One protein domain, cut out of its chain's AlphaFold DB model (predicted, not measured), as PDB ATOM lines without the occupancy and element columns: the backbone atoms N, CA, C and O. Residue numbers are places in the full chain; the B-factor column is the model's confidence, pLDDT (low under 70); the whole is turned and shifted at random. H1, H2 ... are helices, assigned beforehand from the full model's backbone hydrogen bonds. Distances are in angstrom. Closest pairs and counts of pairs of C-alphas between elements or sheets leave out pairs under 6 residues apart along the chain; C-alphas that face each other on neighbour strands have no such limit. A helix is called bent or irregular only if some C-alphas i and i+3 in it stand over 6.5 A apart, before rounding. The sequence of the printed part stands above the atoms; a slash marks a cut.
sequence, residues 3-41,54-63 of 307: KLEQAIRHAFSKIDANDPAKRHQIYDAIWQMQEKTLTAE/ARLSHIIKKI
ATOM      1  N   LYS A   3      36.267  35.207  15.552       56.75
ATOM      2  CA  LYS A   3      36.828  35.310  16.910       56.75
ATOM      3  C   LYS A   3      35.843  34.964  18.032       56.75
ATOM      4  O   LYS A   3      36.270  34.394  19.027       56.75
ATOM      5  N   LEU A   4      34.551  35.290  17.893       58.88
ATOM      6  CA  LEU A   4      33.555  35.009  18.942       58.88
ATOM      7  C   LEU A   4      33.296  33.503  19.073       58.88
ATOM      8  O   LEU A   4      33.300  32.969  20.174       58.88
ATOM      9  N   GLU A   5      33.144  32.807  17.946       60.56
ATOM     10  CA  GLU A   5      32.942  31.357  17.938       60.56
ATOM     11  C   GLU A   5      34.172  30.612  18.482       60.56
ATOM     12  O   GLU A   5      34.032  29.698  19.289       60.56
ATOM     13  N   GLN A   6      35.385  31.050  18.126       69.06
ATOM     14  CA  GLN A   6      36.617  30.492  18.689       69.06
ATOM     15  C   GLN A   6      36.752  30.745  20.197       69.06
ATOM     16  O   GLN A   6      37.175  29.846  20.921       69.06
ATOM     17  N   ALA A   7      36.362  31.925  20.690       61.44
ATOM     18  CA  ALA A   7      36.383  32.234  22.121       61.44
ATOM     19  C   ALA A   7      35.398  31.359  22.914       61.44
ATOM     20  O   ALA A   7      35.742  30.866  23.987       61.44
ATOM     21  N   ILE A   8      34.211  31.110  22.354       63.06
ATOM     22  CA  ILE A   8      33.201  30.221  22.939       63.06
ATOM     23  C   ILE A   8      33.706  28.769  22.948       63.06
ATOM     24  O   ILE A   8      33.668  28.109  23.983       63.06
ATOM     25  N   ARG A   9      34.273  28.283  21.836       67.25
ATOM     26  CA  ARG A   9      34.856  26.929  21.755       67.25
ATOM     27  C   ARG A   9      36.039  26.738  22.720       67.25
ATOM     28  O   ARG A   9      36.153  25.681  23.330       67.25
ATOM     29  N   HIS A  10      36.874  27.760  22.925       68.06
ATOM     30  CA  HIS A  10      37.970  27.732  23.906       68.06
ATOM     31  C   HIS A  10      37.480  27.810  25.368       68.06
ATOM     32  O   HIS A  10      38.128  27.282  26.272       68.06
ATOM     33  N   ALA A  11      36.331  28.442  25.628       62.16
ATOM     34  CA  ALA A  11      35.686  28.381  26.940       62.16
ATOM     35  C   ALA A  11      35.154  26.965  27.228       62.16
ATOM     36  O   ALA A  11      35.357  26.446  28.325       62.16
ATOM     37  N   PHE A  12      34.574  26.306  26.219       63.59
ATOM     38  CA  PHE A  12      34.116  24.919  26.321       63.59
ATOM     39  C   PHE A  12      35.247  23.894  26.445       63.59
ATOM     40  O   PHE A  12      35.033  22.861  27.057       63.59
ATOM     41  N   SER A  13      36.458  24.159  25.945       65.31
ATOM     42  CA  SER A  13      37.586  23.225  26.110       65.31
ATOM     43  C   SER A  13      38.179  23.202  27.525       65.31
ATOM     44  O   SER A  13      38.959  22.310  27.842       65.31
ATOM     45  N   LYS A  14      37.861  24.194  28.371       62.00
ATOM     46  CA  LYS A  14      38.347  24.278  29.762       62.00
ATOM     47  C   LYS A  14      37.413  23.619  30.780       62.00
ATOM     48  O   LYS A  14      37.787  23.497  31.943       62.00
ATOM     49  N   ILE A  15      36.205  23.242  30.367       59.88
ATOM     50  CA  ILE A  15      35.139  22.715  31.223       59.88
ATOM     51  C   ILE A  15      34.595  21.433  30.576       59.88
ATOM     52  O   ILE A  15      34.695  21.256  29.368       59.88
ATOM     53  N   ASP A  16      34.027  20.522  31.367       62.19
ATOM     54  CA  ASP A  16      33.318  19.360  30.825       62.19
ATOM     55  C   ASP A  16      32.026  19.807  30.119       62.19
ATOM     56  O   ASP A  16      30.966  19.939  30.732       62.19
ATOM     57  N   ALA A  17      32.143  20.104  28.825       61.16
ATOM     58  CA  ALA A  17      31.053  20.591  27.990       61.16
ATOM     59  C   ALA A  17      29.987  19.523  27.697       61.16
ATOM     60  O   ALA A  17      28.960  19.853  27.109       61.16
ATOM     61  N   ASN A  18      30.181  18.264  28.107       62.97
ATOM     62  CA  ASN A  18      29.154  17.231  27.975       62.97
ATOM     63  C   ASN A  18      28.089  17.328  29.084       62.97
ATOM     64  O   ASN A  18      26.960  16.875  28.888       62.97
ATOM     65  N   ASP A  19      28.400  18.002  30.196       69.06
ATOM     66  CA  ASP A  19      27.476  18.294  31.296       69.06
ATOM     67  C   ASP A  19      26.535  19.477  30.949       69.06
ATOM     68  O   ASP A  19      26.997  20.619  30.806       69.06
ATOM     69  N   PRO A  20      25.210  19.247  30.830       69.00
ATOM     70  CA  PRO A  20      24.243  20.289  30.480       69.00
ATOM     71  C   PRO A  20      24.214  21.472  31.458       69.00
ATOM     72  O   PRO A  20      24.030  22.613  31.031       69.00
ATOM     73  N   ALA A  21      24.431  21.232  32.757       65.25
ATOM     74  CA  ALA A  21      24.379  22.289  33.768       65.25
ATOM     75  C   ALA A  21      25.543  23.278  33.606       65.25
ATOM     76  O   ALA A  21      25.368  24.493  33.729       65.25
ATOM     77  N   LYS A  22      26.729  22.771  33.257       68.25
ATOM     78  CA  LYS A  22      27.921  23.595  33.020       68.25
ATOM     79  C   LYS A  22      27.843  24.356  31.697       68.25
ATOM     80  O   LYS A  22      28.300  25.496  31.631       68.25
ATOM     81  N   ARG A  23      27.222  23.777  30.657       78.56
ATOM     82  CA  ARG A  23      26.949  24.505  29.404       78.56
ATOM     83  C   ARG A  23      26.045  25.714  29.639       78.56
ATOM     84  O   ARG A  23      26.343  26.793  29.130       78.56
ATOM     85  N   HIS A  24      25.007  25.559  30.463       75.12
ATOM     86  CA  HIS A  24      24.082  26.644  30.794       75.12
ATOM     87  C   HIS A  24      24.785  27.833  31.468       75.12
ATOM     88  O   HIS A  24      24.632  28.966  31.021       75.12
ATOM     89  N   GLN A  25      25.666  27.572  32.439       71.75
ATOM     90  CA  GLN A  25      26.455  28.621  33.103       71.75
ATOM     91  C   GLN A  25      27.328  29.427  32.127       71.75
ATOM     92  O   GLN A  25      27.490  30.639  32.282       71.75
ATOM     93  N   ILE A  26      27.889  28.775  31.103       74.19
ATOM     94  CA  ILE A  26      28.677  29.456  30.067       74.19
ATOM     95  C   ILE A  26      27.776  30.332  29.189       74.19
ATOM     96  O   ILE A  26      28.156  31.463  28.876       74.19
ATOM     97  N   TYR A  27      26.584  29.858  28.816       78.62
ATOM     98  CA  TYR A  27      25.628  30.658  28.046       78.62
ATOM     99  C   TYR A  27      25.167  31.901  28.820       78.62
ATOM    100  O   TYR A  27      25.164  32.993  28.247       78.62
ATOM    101  N   ASP A  28      24.896  31.766  30.119       74.88
ATOM    102  CA  ASP A  28      24.539  32.886  30.997       74.88
ATOM    103  C   ASP A  28      25.669  33.919  31.085       74.88
ATOM    104  O   ASP A  28      25.443  35.122  30.925       74.88
ATOM    105  N   ALA A  29      26.914  33.463  31.258       74.69
ATOM    106  CA  ALA A  29      28.078  34.342  31.298       74.69
ATOM    107  C   ALA A  29      28.280  35.101  29.973       74.69
ATOM    108  O   ALA A  29      28.554  36.304  29.977       74.69
ATOM    109  N   ILE A  30      28.110  34.428  28.829       76.81
ATOM    110  CA  ILE A  30      28.210  35.052  27.500       76.81
ATOM    111  C   ILE A  30      27.101  36.092  27.305       76.81
ATOM    112  O   ILE A  30      27.377  37.195  26.824       76.81
ATOM    113  N   TRP A  31      25.868  35.775  27.709       74.88
ATOM    114  CA  TRP A  31      24.738  36.697  27.618       74.88
ATOM    115  C   TRP A  31      24.957  37.950  28.470       74.88
ATOM    116  O   TRP A  31      24.803  39.068  27.979       74.88
ATOM    117  N   GLN A  32      25.413  37.787  29.714       76.19
ATOM    118  CA  GLN A  32      25.714  38.912  30.601       76.19
ATOM    119  C   GLN A  32      26.842  39.805  30.068       76.19
ATOM    120  O   GLN A  32      26.757  41.028  30.176       76.19
ATOM    121  N   MET A  33      27.896  39.231  29.477       74.81
ATOM    122  CA  MET A  33      28.969  40.019  28.854       74.81
ATOM    123  C   MET A  33      28.468  40.809  27.641       74.81
ATOM    124  O   MET A  33      28.842  41.974  27.464       74.81
ATOM    125  N   GLN A  34      27.601  40.204  26.826       76.12
ATOM    126  CA  GLN A  34      27.005  40.873  25.675       76.12
ATOM    127  C   GLN A  34      26.101  42.022  26.121       76.12
ATOM    128  O   GLN A  34      26.231  43.128  25.608       76.12
ATOM    129  N   GLU A  35      25.249  41.804  27.121       75.31
ATOM    130  CA  GLU A  35      24.345  42.833  27.639       75.31
ATOM    131  C   GLU A  35      25.117  44.014  28.246       75.31
ATOM    132  O   GLU A  35      24.813  45.177  27.967       75.31
ATOM    133  N   LYS A  36      26.199  43.732  28.986       76.69
ATOM    134  CA  LYS A  36      27.118  44.761  29.498       76.69
ATOM    135  C   LYS A  36      27.763  45.572  28.372       76.69
ATOM    136  O   LYS A  36      27.875  46.788  28.489       76.69
ATOM    137  N   THR A  37      28.144  44.919  27.275       74.31
ATOM    138  CA  THR A  37      28.741  45.586  26.104       74.31
ATOM    139  C   THR A  37      27.719  46.456  25.367       74.31
ATOM    140  O   THR A  37      28.040  47.571  24.972       74.31
ATOM    141  N   LEU A  38      26.475  45.985  25.226       67.31
ATOM    142  CA  LEU A  38      25.382  46.734  24.593       67.31
ATOM    143  C   LEU A  38      24.956  47.953  25.423       67.31
ATOM    144  O   LEU A  38      24.628  48.992  24.861       67.31
ATOM    145  N   THR A  39      25.003  47.844  26.751       67.38
ATOM    146  CA  THR A  39      24.656  48.942  27.671       67.38
ATOM    147  C   THR A  39      25.753  50.012  27.735       67.38
ATOM    148  O   THR A  39      25.474  51.167  28.044       67.38
ATOM    149  N   ALA A  40      27.001  49.650  27.419       73.19
ATOM    150  CA  ALA A  40      28.137  50.570  27.383       73.19
ATOM    151  C   ALA A  40      28.217  51.416  26.090       73.19
ATOM    152  O   ALA A  40      28.980  52.382  26.045       73.19
ATOM    153  N   GLU A  41      27.451  51.092  25.037       69.12
ATOM    154  CA  GLU A  41      27.395  51.892  23.803       69.12
ATOM    155  C   GLU A  41      26.561  53.175  24.034       69.12
ATOM    156  O   GLU A  41      25.361  53.128  24.285       69.12
ATOM    157  N   ALA A  54      19.658  38.433  18.498       78.06
ATOM    158  CA  ALA A  54      19.147  37.369  17.634       78.06
ATOM    159  C   ALA A  54      20.288  36.508  17.069       78.06
ATOM    160  O   ALA A  54      20.205  35.277  17.074       78.06
ATOM    161  N   ARG A  55      21.395  37.142  16.663       79.44
ATOM    162  CA  ARG A  55      22.590  36.446  16.175       79.44
ATOM    163  C   ARG A  55      23.236  35.568  17.248       79.44
ATOM    164  O   ARG A  55      23.631  34.445  16.940       79.44
ATOM    165  N   LEU A  56      23.328  36.046  18.490       76.12
ATOM    166  CA  LEU A  56      23.862  35.254  19.603       76.12
ATOM    167  C   LEU A  56      22.962  34.050  19.915       76.12
ATOM    168  O   LEU A  56      23.459  32.931  20.016       76.12
ATOM    169  N   SER A  57      21.644  34.260  19.977       75.00
ATOM    170  CA  SER A  57      20.669  33.180  20.177       75.00
ATOM    171  C   SER A  57      20.775  32.105  19.089       75.00
ATOM    172  O   SER A  57      20.794  30.912  19.390       75.00
ATOM    173  N   HIS A  58      20.926  32.511  17.825       80.19
ATOM    174  CA  HIS A  58      21.119  31.584  16.710       80.19
ATOM    175  C   HIS A  58      22.404  30.748  16.856       80.19
ATOM    176  O   HIS A  58      22.390  29.545  16.600       80.19
ATOM    177  N   ILE A  59      23.512  31.358  17.292       75.25
ATOM    178  CA  ILE A  59      24.780  30.645  17.520       75.25
ATOM    179  C   ILE A  59      24.643  29.638  18.669       75.25
ATOM    180  O   ILE A  59      25.059  28.496  18.506       75.25
ATOM    181  N   ILE A  60      24.014  30.018  19.787       78.38
ATOM    182  CA  ILE A  60      23.779  29.112  20.927       78.38
ATOM    183  C   ILE A  60      22.929  27.912  20.495       78.38
ATOM    184  O   ILE A  60      23.307  26.773  20.755       78.38
ATOM    185  N   LYS A  61      21.831  28.145  19.762       80.06
ATOM    186  CA  LYS A  61      20.981  27.066  19.231       80.06
ATOM    187  C   LYS A  61      21.756  26.109  18.326       80.06
ATOM    188  O   LYS A  61      21.572  24.900  18.424       80.06
ATOM    189  N   LYS A  62      22.627  26.639  17.460       79.50
ATOM    190  CA  LYS A  62      23.474  25.825  16.580       79.50
ATOM    191  C   LYS A  62      24.450  24.956  17.383       79.50
ATOM    192  O   LYS A  62      24.570  23.772  17.097       79.50
ATOM    193  N   ILE A  63      25.104  25.529  18.394       76.19
ATOM    194  CA  ILE A  63      26.046  24.806  19.258       76.19
ATOM    195  C   ILE A  63      25.325  23.715  20.064       76.19
ATOM    196  O   ILE A  63      25.811  22.591  20.129       76.19
TER     197      ILE A  63
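What this domain is: This is residues 3 to 41 and 54 to 63 of the 307 residues of an uncharacterized protein of Candidatus Tokpelaia hoelldoblerii (UniProt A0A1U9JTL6). One long helix, H2, makes most of the length of this domain, and two shorter helices, H1 and H3, run back along its first part in the opposite direction; the centres of the three make a triangle with few close contacts between the helices. A short link at the beginning of H2 joins it to H1, while the far end of H2 and the two residues after it, residues 35 to 41, stick out free of the rest. The printed part has 49 residues, with three named helices in the order H1, H2, H3 along the chain and no named strand, and the class is all helix. It is only just compact, close to loose, with a radius of gyration of the C-alphas of 11.2 A. The C-alphas span 34 by 17 by 17 A along the three main axes, an outline that is only just elongated.

Where its parts are: The longest helix is H2, residues 20 to 39, with 20 residues from Pro 20 to Thr 39. Its C-alpha 20 is at (24.243, 20.289, 30.480) and its C-alpha 39 at (24.656, 48.942, 27.671), 28.8 A from first to last; the y value rises along it, while x and z differ little between these two ends. Before it stands H1, residues 3 to 12, with 10 residues from Lys 3 to Phe 12. H1 begins with C-alpha 3 at (36.828, 35.310, 16.910) and measures 14.3 A from first to last C-alpha. After the cut comes H3, residues 54 to 63, with 10 residues from Ala 54 to Ile 63 and 14.4 A from first to last C-alpha. It ends with C-alpha 63 at (26.046, 24.806, 19.258).

How they stand to each other: H2 touches no helix, but it is close to two of them. H3 and H2 are close but not clearly touching, with 1 pair of C-alphas within 8 A. Their closest C-alphas are those of Tyr 27 and Ile 60, 7.5 A apart, and their centres are 12.1 A apart. H2 and H3 run opposite ways at a shallow tilt of 19 degrees. H1 and H2 are also close but not clearly touching, with 2 pairs of C-alphas within 8 A. Their closest C-alphas are those of Ala 11 and Ile 26, 7.7 A apart, and their centres are 12.6 A apart. H1 and H2 run opposite ways at a shallow tilt of 34 degrees, only just short of steep. H1 and H3 are near each other: they have no pair of C-alphas within 8 A, but 8 pairs within 10 A. In H1, H2 and H3 every O i to N i+4 pair is within hydrogen-bond range, and no helix is bent.

The domain as a whole: The two C-alphas farthest apart are those of Asn 18, in the link before H2, and Glu 41, the last residue before the cut, at 35.0 A. The C-alphas of the first and last printed residues, Lys 3 and Ile 63, are 15.2 A apart. Residues 35 to 41, of which 35 to 39 belong to H2, stand free. The link from H1 to H2 has 7 residues and is short. The link from H2 to H3 runs across the cut: residues 42 to 53 are not printed, and C-alpha 41 and C-alpha 54 are 17.8 A apart. The mean pLDDT of the printed part is 70.7, and 23 residues are under 70: residues 3 to 22, residues 38 to 39 and residue 41. The model's mean pLDDT is 63 over H1, 74 over H2 and 78 over H3.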